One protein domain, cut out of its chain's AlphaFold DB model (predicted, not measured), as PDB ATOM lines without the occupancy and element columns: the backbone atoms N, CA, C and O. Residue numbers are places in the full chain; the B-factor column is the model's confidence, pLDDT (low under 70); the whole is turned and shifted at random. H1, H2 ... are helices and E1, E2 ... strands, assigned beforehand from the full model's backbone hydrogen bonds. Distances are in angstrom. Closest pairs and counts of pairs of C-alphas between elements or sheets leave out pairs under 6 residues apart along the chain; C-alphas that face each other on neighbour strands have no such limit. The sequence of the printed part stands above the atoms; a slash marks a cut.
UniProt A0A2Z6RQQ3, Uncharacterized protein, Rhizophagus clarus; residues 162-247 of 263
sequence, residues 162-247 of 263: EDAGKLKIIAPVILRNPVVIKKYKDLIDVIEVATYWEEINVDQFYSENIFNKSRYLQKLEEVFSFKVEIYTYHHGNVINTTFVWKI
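What this domain is: This is residues 162 to 247 of the 263 residues of an uncharacterized protein of Rhizophagus clarus (UniProt A0A2Z6RQQ3). A three-stranded antiparallel sheet, E1 E2 E3, has the short helices H2 and H3 beyond its E3 edge and H4 over one face near that edge, each of the three only grazing the sheet, while H1 is farther out, past the end of the strands where E1 ends and E2 begins, and is not on the sheet. The two short residues 200 to 201, just before H3, pair with E3 like a brief extra strand, antiparallel to it. The 86 printed residues hold three named strands and four named helices in the order E1 H1 H2 H3 H4 E2 E3, with the sheet in the order E1 E2 E3, and the class is mixed, helices and strands. The whole is compact, with a radius of gyration of the C-alphas of 12.6 A, and spans 35 by 26 by 19 A.

Where its parts are: E1 is residues 165 to 170, from C-alpha 165 at (-1.029, -38.850, -39.508), 16.0 A long. H1 is residues 178 to 183, 8.9 A, and H2 is residues 185 to 193, 12.6 A. H3 is residues 202 to 205, 5.7 A, and H4 is residues 210 to 217, 11.0 A, from C-alpha 210 at (4.734, -32.791, -22.931). E2 is residues 228 to 235, 23.0 A. E3 is residues 239 to 246, 23.3 A, ending at C-alpha 246 at (13.254, -49.827, -39.853).

How they stand to each other: E1 and E2 are antiparallel, at 160 degrees, with N 168 and O 230 within hydrogen-bond range at 2.8 A. E2 and E3 form a hairpin, antiparallel at 169 degrees, with N 231 and O 243 at 2.9 A and N 241 and O 233 at 3.0 A. H3 grazes the sheet; its closest C-alpha pair with E3 is Val 202 and Thr 242, 5.5 A. H2 grazes it too, its closest C-alpha pair with E3 being Ile 191 and Lys 246, 6.5 A. H2 and H3 only just touch, with 3 pairs of C-alphas within 8 A, the closest Leu 187 and Phe 205 at 6.5 A. H3 and H4 are close but not clearly touching, the C-alphas of Asp 203 and Lys 213 being 7.8 A apart. H4 and E3 are near each other. H1 and H2 meet only through their link, and H1 and H4 are only just apart, at 8.4 A. Every O i to N i+4 pair is within hydrogen-bond range in H2; H1 has 1 of 2, H4 has 2 of 4, and H3 is too short for such a pair.

The domain as a whole: The two C-alphas farthest apart, of Ile 174 and Val 238, are 36.0 A apart. The printed part has no cut, and no link is long. The mean pLDDT of the printed part is 80.3, with values under 70 at residues 162 to 165, 207 to 212 and 234 to 239.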
ATOM      1  N   GLU A 162      -6.025 -40.065 -42.726       51.50
ATOM      2  CA  GLU A 162      -5.458 -39.131 -43.717       51.50
ATOM      3  C   GLU A 162      -5.169 -37.723 -43.170       51.50
ATOM      4  O   GLU A 162      -4.312 -37.007 -43.683       51.50
ATOM      5  N   ASP A 163      -5.885 -37.295 -42.130       49.94
ATOM      6  CA  ASP A 163      -5.781 -35.935 -41.601       49.94
ATOM      7  C   ASP A 163      -4.960 -35.812 -40.316       49.94
ATOM      8  O   ASP A 163      -4.611 -34.695 -39.911       49.94
ATOM      9  N   ALA A 164      -4.742 -36.929 -39.628       55.38
ATOM     10  CA  ALA A 164      -4.156 -36.960 -38.295       55.38
ATOM     11  C   ALA A 164      -2.727 -37.516 -38.305       55.38
ATOM     12  O   ALA A 164      -1.949 -37.189 -37.411       55.38
ATOM     13  N   GLY A 165      -2.363 -38.295 -39.325       64.69
ATOM     14  CA  GLY A 165      -1.029 -38.850 -39.508       64.69
ATOM     15  C   GLY A 165      -0.139 -38.018 -40.431       64.69
ATOM     16  O   GLY A 165      -0.558 -37.566 -41.491       64.69
ATOM     17  N   LYS A 166       1.125 -37.835 -40.054       72.25
ATOM     18  CA  LYS A 166       2.207 -37.411 -40.949       72.25
ATOM     19  C   LYS A 166       3.205 -38.546 -41.060       72.25
ATOM     20  O   LYS A 166       3.776 -38.947 -40.051       72.25
ATOM     21  N   LEU A 167       3.437 -39.013 -42.278       76.44
ATOM     22  CA  LEU A 167       4.436 -40.025 -42.588       76.44
ATOM     23  C   LEU A 167       5.674 -39.352 -43.184       76.44
ATOM     24  O   LEU A 167       5.555 -38.437 -44.003       76.44
ATOM     25  N   LYS A 168       6.863 -39.779 -42.764       82.25
ATOM     26  CA  LYS A 168       8.126 -39.271 -43.293       82.25
ATOM     27  C   LYS A 168       9.165 -40.377 -43.371       82.25
ATOM     28  O   LYS A 168       9.491 -41.000 -42.366       82.25
ATOM     29  N   ILE A 169       9.743 -40.550 -44.553       82.12
ATOM     30  CA  ILE A 169      10.866 -41.458 -44.774       82.12
ATOM     31  C   ILE A 169      12.168 -40.706 -44.501       82.12
ATOM     32  O   ILE A 169      12.369 -39.586 -44.976       82.12
ATOM     33  N   ILE A 170      13.055 -41.323 -43.723       84.38
ATOM     34  CA  ILE A 170      14.372 -40.793 -43.385       84.38
ATOM     35  C   ILE A 170      15.442 -41.675 -44.017       84.38
ATOM     36  O   ILE A 170      15.534 -42.879 -43.758       84.38
ATOM     37  N   ALA A 171      16.267 -41.053 -44.856       85.75
ATOM     38  CA  ALA A 171      17.423 -41.698 -45.451       85.75
ATOM     39  C   ALA A 171      18.526 -41.951 -44.400       85.75
ATOM     40  O   ALA A 171      18.639 -41.191 -43.435       85.75
ATOM     41  N   PRO A 172      19.382 -42.969 -44.601       87.56
ATOM     42  CA  PRO A 172      20.529 -43.222 -43.734       87.56
ATOM     43  C   PRO A 172      21.429 -41.988 -43.574       87.56
ATOM     44  O   PRO A 172      21.932 -41.435 -44.554       87.56
ATOM     45  N   VAL A 173      21.694 -41.588 -42.331       88.38
ATOM     46  CA  VAL A 173      22.576 -40.461 -42.020       88.38
ATOM     47  C   VAL A 173      24.002 -40.965 -41.805       88.38
ATOM     48  O   VAL A 173      24.301 -41.653 -40.828       88.38
ATOM     49  N   ILE A 174      24.906 -40.600 -42.720       83.38
ATOM     50  CA  ILE A 174      26.317 -41.028 -42.692       83.38
ATOM     51  C   ILE A 174      27.091 -40.303 -41.580       83.38
ATOM     52  O   ILE A 174      27.807 -40.927 -40.797       83.38
ATOM     53  N   LEU A 175      26.942 -38.979 -41.493       85.31
ATOM     54  CA  LEU A 175      27.633 -38.137 -40.515       85.31
ATOM     55  C   LEU A 175      26.676 -37.759 -39.389       85.31
ATOM     56  O   LEU A 175      25.834 -36.879 -39.546       85.31
ATOM     57  N   ARG A 176      26.821 -38.426 -38.242       87.56
ATOM     58  CA  ARG A 176      25.929 -38.262 -37.090       87.56
ATOM     59  C   ARG A 176      26.649 -37.594 -35.930       87.56
ATOM     60  O   ARG A 176      27.793 -37.922 -35.618       87.56
ATOM     61  N   ASN A 177      25.967 -36.666 -35.264       89.31
ATOM     62  CA  ASN A 177      26.521 -35.964 -34.110       89.31
ATOM     63  C   ASN A 177      26.534 -36.891 -32.871       89.31
ATOM     64  O   ASN A 177      25.457 -37.292 -32.420       89.31
ATOM     65  N   PRO A 178      27.700 -37.183 -32.258       88.56
ATOM     66  CA  PRO A 178      27.793 -38.103 -31.119       88.56
ATOM     67  C   PRO A 178      26.968 -37.677 -29.898       88.56
ATOM     68  O   PRO A 178      26.444 -38.521 -29.172       88.56
ATOM     69  N   VAL A 179      26.822 -36.365 -29.673       87.75
ATOM     70  CA  VAL A 179      26.018 -35.819 -28.567       87.75
ATOM     71  C   VAL A 179      24.537 -36.120 -28.785       87.75
ATOM     72  O   VAL A 179      23.828 -36.456 -27.838       87.75
ATOM     73  N   VAL A 180      24.079 -36.026 -30.036       85.19
ATOM     74  CA  VAL A 180      22.694 -36.328 -30.406       85.19
ATOM     75  C   VAL A 180      22.458 -37.835 -30.334       85.19
ATOM     76  O   VAL A 180      21.507 -38.239 -29.685       85.19
ATOM     77  N   ILE A 181      23.356 -38.672 -30.865       88.06
ATOM     78  CA  ILE A 181      23.239 -40.144 -30.774       88.06
ATOM     79  C   ILE A 181      23.088 -40.602 -29.321       88.06
ATOM     80  O   ILE A 181      22.195 -41.383 -29.007       88.06
ATOM     81  N   LYS A 182      23.908 -40.066 -28.406       87.62
ATOM     82  CA  LYS A 182      23.856 -40.439 -26.986       87.62
ATOM     83  C   LYS A 182      22.484 -40.181 -26.348       87.62
ATOM     84  O   LYS A 182      22.103 -40.919 -25.446       87.62
ATOM     85  N   LYS A 183      21.743 -39.165 -26.807       87.88
ATOM     86  CA  LYS A 183      20.387 -38.848 -26.322       87.88
ATOM     87  C   LYS A 183      19.361 -39.925 -26.701       87.88
ATOM     88  O   LYS A 183      18.428 -40.136 -25.937       87.88
ATOM     89  N   TYR A 184      19.521 -40.578 -27.851       89.88
ATOM     90  CA  TYR A 184      18.558 -41.554 -28.385       89.88
ATOM     91  C   TYR A 184      19.066 -42.992 -28.334       89.88
ATOM     92  O   TYR A 184      18.507 -43.848 -29.007       89.88
ATOM     93  N   LYS A 185      20.130 -43.254 -27.568       88.62
ATOM     94  CA  LYS A 185      20.814 -44.547 -27.563       88.62
ATOM     95  C   LYS A 185      19.839 -45.715 -27.379       88.62
ATOM     96  O   LYS A 185      19.825 -46.607 -28.212       88.62
ATOM     97  N   ASP A 186      18.977 -45.647 -26.367       89.62
ATOM     98  CA  ASP A 186      18.049 -46.739 -26.051       89.62
ATOM     99  C   ASP A 186      17.043 -47.003 -27.186       89.62
ATOM    100  O   ASP A 186      16.750 -48.150 -27.501       89.62
ATOM    101  N   LEU A 187      16.553 -45.947 -27.848       91.62
ATOM    102  CA  LEU A 187      15.663 -46.071 -29.007       91.62
ATOM    103  C   LEU A 187      16.394 -46.683 -30.209       91.62
ATOM    104  O   LEU A 187      15.854 -47.558 -30.881       91.62
ATOM    105  N   ILE A 188      17.618 -46.225 -30.481       91.06
ATOM    106  CA  ILE A 188      18.441 -46.729 -31.588       91.06
ATOM    107  C   ILE A 188      18.743 -48.213 -31.381       91.06
ATOM    108  O   ILE A 188      18.532 -48.990 -32.306       91.06
ATOM    109  N   ASP A 189      19.168 -48.599 -30.175       91.56
ATOM    110  CA  ASP A 189      19.509 -49.980 -29.833       91.56
ATOM    111  C   ASP A 189      18.301 -50.914 -30.070       91.56
ATOM    112  O   ASP A 189      18.466 -52.004 -30.618       91.56
ATOM    113  N   VAL A 190      17.076 -50.472 -29.741       92.88
ATOM    114  CA  VAL A 190      15.836 -51.233 -29.992       92.88
ATOM    115  C   VAL A 190      15.529 -51.354 -31.491       92.88
ATOM    116  O   VAL A 190      15.237 -52.449 -31.968       92.88
ATOM    117  N   ILE A 191      15.630 -50.271 -32.266       91.06
ATOM    118  CA  ILE A 191      15.325 -50.306 -33.711       91.06
ATOM    119  C   ILE A 191      16.394 -51.091 -34.498       91.06
ATOM    120  O   ILE A 191      16.097 -51.745 -35.505       91.06
ATOM    121  N   GLU A 192      17.653 -51.049 -34.057       90.75
ATOM    122  CA  GLU A 192      18.745 -51.788 -34.695       90.75
ATOM    123  C   GLU A 192      18.495 -53.296 -34.671       90.75
ATOM    124  O   GLU A 192      18.685 -53.953 -35.700       90.75
ATOM    125  N   VAL A 193      17.998 -53.825 -33.549       92.00
ATOM    126  CA  VAL A 193      17.688 -55.256 -33.397       92.00
ATOM    127  C   VAL A 193      16.306 -55.647 -33.920       92.00
ATOM    128  O   VAL A 193      16.096 -56.821 -34.218       92.00
ATOM    129  N   ALA A 194      15.389 -54.689 -34.063       88.88
ATOM    130  CA  ALA A 194      14.040 -54.935 -34.559       88.88
ATOM    131  C   ALA A 194      14.029 -55.468 -35.998       88.88
ATOM    132  O   ALA A 194      14.933 -55.211 -36.804       88.88
ATOM    133  N   THR A 195      12.987 -56.212 -36.341       87.06
ATOM    134  CA  THR A 195      12.763 -56.669 -37.714       87.06
ATOM    135  C   THR A 195      12.319 -55.510 -38.615       87.06
ATOM    136  O   THR A 195      11.943 -54.434 -38.149       87.06
ATOM    137  N   TYR A 196      12.437 -55.673 -39.937       84.38
ATOM    138  CA  TYR A 196      11.897 -54.668 -40.858       84.38
ATOM    139  C   TYR A 196      10.381 -54.559 -40.674       84.38
ATOM    140  O   TYR A 196       9.719 -55.588 -40.555       84.38
ATOM    141  N   TRP A 197       9.857 -53.332 -40.709       78.62
ATOM    142  CA  TRP A 197       8.433 -53.004 -40.525       78.62
ATOM    143  C   TRP A 197       7.890 -53.216 -39.107       78.62
ATOM    144  O   TRP A 197       6.689 -53.117 -38.892       78.62
ATOM    145  N   GLU A 198       8.755 -53.477 -38.128       82.94
ATOM    146  CA  GLU A 198       8.344 -53.585 -36.730       82.94
ATOM    147  C   GLU A 198       8.174 -52.198 -36.102       82.94
ATOM    148  O   GLU A 198       9.141 -51.448 -35.936       82.94
ATOM    149  N   GLU A 199       6.929 -51.860 -35.770       84.69
ATOM    150  CA  GLU A 199       6.550 -50.562 -35.217       84.69
ATOM    151  C   GLU A 199       7.061 -50.369 -33.788       84.69
ATOM    152  O   GLU A 199       6.717 -51.115 -32.868       84.69
ATOM    153  N   ILE A 200       7.835 -49.305 -33.574       87.88
ATOM    154  CA  ILE A 200       8.340 -48.932 -32.253       87.88
ATOM    155  C   ILE A 200       7.739 -47.593 -31.850       87.88
ATOM    156  O   ILE A 200       7.906 -46.576 -32.526       87.88
ATOM    157  N   ASN A 201       7.045 -47.583 -30.712       88.25
ATOM    158  CA  ASN A 201       6.465 -46.369 -30.155       88.25
ATOM    159  C   ASN A 201       7.549 -45.527 -29.459       88.25
ATOM    160  O   ASN A 201       8.039 -45.880 -28.385       88.25
ATOM    161  N   VAL A 202       7.886 -44.380 -30.051       87.62
ATOM    162  CA  VAL A 202       8.896 -43.439 -29.540       87.62
ATOM    163  C   VAL A 202       8.480 -42.848 -28.189       87.62
ATOM    164  O   VAL A 202       9.335 -42.430 -27.404       87.62
ATOM    165  N   ASP A 203       7.183 -42.857 -27.878       81.38
ATOM    166  CA  ASP A 203       6.637 -42.294 -26.644       81.38
ATOM    167  C   ASP A 203       7.128 -42.995 -25.378       81.38
ATOM    168  O   ASP A 203       7.114 -42.404 -24.302       81.38
ATOM    169  N   GLN A 204       7.635 -44.220 -25.514       83.31
ATOM    170  CA  GLN A 204       8.193 -45.005 -24.415       83.31
ATOM    171  C   GLN A 204       9.595 -44.537 -23.982       83.31
ATOM    172  O   GLN A 204      10.071 -44.937 -22.922       83.31
ATOM    173  N   PHE A 205      10.262 -43.685 -24.772       83.50
ATOM    174  CA  PHE A 205      11.679 -43.331 -24.596       83.50
ATOM    175  C   PHE A 205      11.915 -41.917 -24.040       83.50
ATOM    176  O   PHE A 205      13.058 -41.463 -23.945       83.50
ATOM    177  N   TYR A 206      10.858 -41.198 -23.656       77.38
ATOM    178  CA  TYR A 206      10.965 -39.899 -22.988       77.38
ATOM    179  C   TYR A 206      10.036 -39.825 -21.764       77.38
ATOM    180  O   TYR A 206       9.031 -40.521 -21.685       77.38
ATOM    181  N   SER A 207      10.365 -38.983 -20.779       61.78
ATOM    182  CA  SER A 207       9.571 -38.852 -19.544       61.78
ATOM    183  C   SER A 207       8.282 -38.044 -19.747       61.78
ATOM    184  O   SER A 207       8.280 -37.097 -20.530       61.78
ATOM    185  N   GLU A 208       7.222 -38.377 -18.994       56.09
ATOM    186  CA  GLU A 208       5.794 -37.990 -19.144       56.09
ATOM    187  C   GLU A 208       5.444 -36.493 -19.346       56.09
ATOM    188  O   GLU A 208       4.282 -36.144 -19.548       56.09
ATOM    189  N   ASN A 209       6.403 -35.566 -19.328       58.16
ATOM    190  CA  ASN A 209       6.132 -34.152 -19.578       58.16
ATOM    191  C   ASN A 209       6.062 -33.839 -21.091       58.16
ATOM    192  O   ASN A 209       7.012 -34.058 -21.840       58.16
ATOM    193  N   ILE A 210       4.968 -33.216 -21.536       52.50
ATOM    194  CA  ILE A 210       4.734 -32.791 -22.931       52.50
ATOM    195  C   ILE A 210       5.843 -31.855 -23.458       52.50
ATOM    196  O   ILE A 210       6.231 -31.946 -24.627       52.50
ATOM    197  N   PHE A 211       6.415 -30.991 -22.608       53.31
ATOM    198  CA  PHE A 211       7.559 -30.147 -22.989       53.31
ATOM    199  C   PHE A 211       8.826 -30.969 -23.264       53.31
ATOM    200  O   PHE A 211       9.660 -30.564 -24.080       53.31
ATOM    201  N   ASN A 212       8.950 -32.144 -22.640       63.53
ATOM    202  CA  ASN A 212      10.033 -33.077 -22.915       63.53
ATOM    203  C   ASN A 212       9.827 -33.780 -24.255       63.53
ATOM    204  O   ASN A 212      10.819 -33.968 -24.943       63.53
ATOM    205  N   LYS A 213       8.591 -34.062 -24.691       73.25
ATOM    206  CA  LYS A 213       8.323 -34.709 -25.989       73.25
ATOM    207  C   LYS A 213       8.817 -33.889 -27.180       73.25
ATOM    208  O   LYS A 213       9.606 -34.381 -27.975       73.25
ATOM    209  N   SER A 214       8.392 -32.629 -27.306       74.00
ATOM    210  CA  SER A 214       8.806 -31.768 -28.432       74.00
ATOM    211  C   SER A 214      10.332 -31.620 -28.493       74.00
ATOM    212  O   SER A 214      10.954 -31.801 -29.539       74.00
ATOM    213  N   ARG A 215      10.961 -31.385 -27.336       77.56
ATOM    214  CA  ARG A 215      12.422 -31.309 -27.210       77.56
ATOM    215  C   ARG A 215      13.099 -32.659 -27.451       77.56
ATOM    216  O   ARG A 215      14.239 -32.700 -27.919       77.56
ATOM    217  N   TYR A 216      12.426 -33.756 -27.122       82.69
ATOM    218  CA  TYR A 216      12.905 -35.101 -27.378       82.69
ATOM    219  C   TYR A 216      12.852 -35.421 -28.863       82.69
ATOM    220  O   TYR A 216      13.850 -35.904 -29.340       82.69
ATOM    221  N   LEU A 217      11.809 -35.067 -29.612       85.56
ATOM    222  CA  LEU A 217      11.722 -35.341 -31.053       85.56
ATOM    223  C   LEU A 217      12.642 -34.444 -31.908       85.56
ATOM    224  O   LEU A 217      12.961 -34.777 -33.049       85.56
ATOM    225  N   GLN A 218      13.118 -33.314 -31.369       83.81
ATOM    226  CA  GLN A 218      14.080 -32.451 -32.064       83.81
ATOM    227  C   GLN A 218      15.371 -33.198 -32.409       83.81
ATOM    228  O   GLN A 218      16.129 -33.590 -31.514       83.81
ATOM    229  N   LYS A 219      15.672 -33.269 -33.711       87.31
ATOM    230  CA  LYS A 219      16.831 -33.962 -34.298       87.31
ATOM    231  C   LYS A 219      16.751 -35.488 -34.271       87.31
ATOM    232  O   LYS A 219      17.776 -36.134 -34.455       87.31
ATOM    233  N   LEU A 220      15.571 -36.066 -34.036       88.56
ATOM    234  CA  LEU A 220      15.385 -37.519 -34.107       88.56
ATOM    235  C   LEU A 220      15.805 -38.060 -35.483       88.56
ATOM    236  O   LEU A 220      16.485 -39.067 -35.578       88.56
ATOM    237  N   GLU A 221      15.487 -37.330 -36.545       88.44
ATOM    238  CA  GLU A 221      15.809 -37.695 -37.928       88.44
ATOM    239  C   GLU A 221      17.320 -37.751 -38.227       88.44
ATOM    240  O   GLU A 221      17.729 -38.330 -39.226       88.44
ATOM    241  N   GLU A 222      18.170 -37.170 -37.375       89.75
ATOM    242  CA  GLU A 222      19.619 -37.084 -37.603       89.75
ATOM    243  C   GLU A 222      20.388 -38.316 -37.087       89.75
ATOM    244  O   GLU A 222      21.617 -38.353 -37.181       89.75
ATOM    245  N   VAL A 223      19.714 -39.301 -36.476       90.75
ATOM    246  CA  VAL A 223      20.399 -40.329 -35.662       90.75
ATOM    247  C   VAL A 223      20.494 -41.709 -36.304       90.75
ATOM    248  O   VAL A 223      21.350 -42.509 -35.910       90.75
ATOM    249  N   PHE A 224      19.668 -41.993 -37.306       91.81
ATOM    250  CA  PHE A 224      19.563 -43.326 -37.895       91.81
ATOM    251  C   PHE A 224      20.637 -43.556 -38.965       91.81
ATOM    252  O   PHE A 224      20.745 -42.797 -39.925       91.81
ATOM    253  N   SER A 225      21.437 -44.619 -38.822       90.00
ATOM    254  CA  SER A 225      22.403 -45.075 -39.846       90.00
ATOM    255  C   SER A 225      21.788 -45.954 -40.930       90.00
ATOM    256  O   SER A 225      22.499 -46.462 -41.792       90.00
ATOM    257  N   PHE A 226      20.483 -46.172 -40.874       89.38
ATOM    258  CA  PHE A 226      19.722 -47.020 -41.779       89.38
ATOM    259  C   PHE A 226      18.413 -46.316 -42.124       89.38
ATOM    260  O   PHE A 226      18.029 -45.341 -41.477       89.38
ATOM    261  N   LYS A 227      17.756 -46.795 -43.179       88.31
ATOM    262  CA  LYS A 227      16.517 -46.204 -43.669       88.31
ATOM    263  C   LYS A 227      15.401 -46.494 -42.665       88.31
ATOM    264  O   LYS A 227      15.212 -47.646 -42.266       88.31
ATOM    265  N   VAL A 228      14.688 -45.455 -42.253       88.12
ATOM    266  CA  VAL A 228      13.550 -45.582 -41.338       88.12
ATOM    267  C   VAL A 228      12.365 -44.795 -41.854       88.12
ATOM    268  O   VAL A 228      12.513 -43.853 -42.633       88.12
ATOM    269  N   GLU A 229      11.196 -45.165 -41.374       84.88
ATOM    270  CA  GLU A 229       9.970 -44.419 -41.572       84.88
ATOM    271  C   GLU A 229       9.462 -43.946 -40.216       84.88
ATOM    272  O   GLU A 229       9.521 -44.674 -39.225       84.88
ATOM    273  N   ILE A 230       9.040 -42.686 -40.164       85.56
ATOM    274  CA  ILE A 230       8.509 -42.043 -38.970       85.56
ATOM    275  C   ILE A 230       7.065 -41.677 -39.255       85.56
ATOM    276  O   ILE A 230       6.778 -40.875 -40.146       85.56
ATOM    277  N   TYR A 231       6.166 -42.215 -38.445       82.38
ATOM    278  CA  TYR A 231       4.763 -41.845 -38.446       82.38
ATOM    279  C   TYR A 231       4.461 -41.017 -37.207       82.38
ATOM    280  O   TYR A 231       4.735 -41.417 -36.079       82.38
ATOM    281  N   THR A 232       3.925 -39.820 -37.402       80.94
ATOM    282  CA  THR A 232       3.528 -38.938 -36.309       80.94
ATOM    283  C   THR A 232       2.040 -38.686 -36.386       80.94
ATOM    284  O   THR A 232       1.554 -38.077 -37.333       80.94
ATOM    285  N   TYR A 233       1.336 -39.122 -35.355       75.12
ATOM    286  CA  TYR A 233      -0.091 -38.942 -35.208       75.12
ATOM    287  C   TYR A 233      -0.376 -37.749 -34.292       75.12
ATOM    288  O   TYR A 233       0.095 -37.690 -33.153       75.12
ATOM    289  N   HIS A 234      -1.154 -36.790 -34.782       69.19
ATOM    290  CA  HIS A 234      -1.588 -35.606 -34.058       69.19
ATOM    291  C   HIS A 234      -3.109 -35.456 -34.148       69.19
ATOM    292  O   HIS A 234      -3.657 -35.162 -35.210       69.19
ATOM    293  N   HIS A 235      -3.794 -35.569 -33.009       57.44
ATOM    294  CA  HIS A 235      -5.224 -35.300 -32.902       57.44
ATOM    295  C   HIS A 235      -5.544 -34.389 -31.712       57.44
ATOM    296  O   HIS A 235      -5.556 -34.799 -30.546       57.44
ATOM    297  N   GLY A 236      -5.832 -33.122 -32.028       58.97
ATOM    298  CA  GLY A 236      -6.141 -32.090 -31.038       58.97
ATOM    299  C   GLY A 236      -5.026 -31.919 -29.998       58.97
ATOM    300  O   GLY A 236      -3.846 -32.027 -30.315       58.97
ATOM    301  N   ASN A 237      -5.417 -31.667 -28.747       53.47
ATOM    302  CA  ASN A 237      -4.502 -31.610 -27.599       53.47
ATOM    303  C   ASN A 237      -4.399 -32.950 -26.844       53.47
ATOM    304  O   ASN A 237      -3.768 -32.994 -25.792       53.47
ATOM    305  N   VAL A 238      -5.065 -34.009 -27.322       49.25
ATOM    306  CA  VAL A 238      -5.285 -35.242 -26.544       49.25
ATOM    307  C   VAL A 238      -4.319 -36.347 -26.946       49.25
ATOM    308  O   VAL A 238      -3.819 -37.052 -26.077       49.25
ATOM    309  N   ILE A 239      -4.024 -36.487 -28.242       60.00
ATOM    310  CA  ILE A 239      -3.141 -37.547 -28.727       60.00
ATOM    311  C   ILE A 239      -2.084 -36.938 -29.636       60.00
ATOM    312  O   ILE A 239      -2.373 -36.343 -30.674       60.00
ATOM    313  N   ASN A 240      -0.841 -37.092 -29.215       72.88
ATOM    314  CA  ASN A 240       0.340 -36.815 -30.002       72.88
ATOM    315  C   ASN A 240       1.229 -38.032 -29.790       72.88
ATOM    316  O   ASN A 240       1.706 -38.178 -28.669       72.88
ATOM    317  N   THR A 241       1.415 -38.881 -30.798       80.81
ATOM    318  CA  THR A 241       2.223 -40.108 -30.700       80.81
ATOM    319  C   THR A 241       3.105 -40.255 -31.923       80.81
ATOM    320  O   THR A 241       2.689 -39.936 -33.035       80.81
ATOM    321  N   THR A 242       4.340 -40.705 -31.710       86.44
ATOM    322  CA  THR A 242       5.306 -40.922 -32.786       86.44
ATOM    323  C   THR A 242       5.726 -42.381 -32.795       86.44
ATOM    324  O   THR A 242       6.170 -42.911 -31.780       86.44
ATOM    325  N   PHE A 243       5.624 -43.009 -33.956       86.75
ATOM    326  CA  PHE A 243       6.131 -44.344 -34.226       86.75
ATOM    327  C   PHE A 243       7.299 -44.256 -35.199       86.75
ATOM    328  O   PHE A 243       7.368 -43.349 -36.033       86.75
ATOM    329  N   VAL A 244       8.225 -45.194 -35.074       89.81
ATOM    330  CA  VAL A 244       9.351 -45.353 -35.986       89.81
ATOM    331  C   VAL A 244       9.577 -46.832 -36.243       89.81
ATOM    332  O   VAL A 244       9.481 -47.640 -35.325       89.81
ATOM    333  N   TRP A 245       9.897 -47.189 -37.479       89.19
ATOM    334  CA  TRP A 245      10.312 -48.546 -37.820       89.19
ATOM    335  C   TRP A 245      11.405 -48.531 -38.877       89.19
ATOM    336  O   TRP A 245      11.550 -47.601 -39.677       89.19
ATOM    337  N   LYS A 246      12.214 -49.587 -38.857       90.12
ATOM    338  CA  LYS A 246      13.254 -49.827 -39.853       90.12
ATOM    339  C   LYS A 246      12.605 -50.344 -41.133       90.12
ATOM    340  O   LYS A 246      11.820 -51.288 -41.077       90.12
ATOM    341  N   ILE A 247      12.960 -49.772 -42.279       83.56
ATOM    342  CA  ILE A 247      12.402 -50.169 -43.580       83.56
ATOM    343  C   ILE A 247      13.472 -50.760 -44.494       83.56
ATOM    344  O   ILE A 247      14.665 -50.484 -44.336       83.56
TER     345      ILE A 247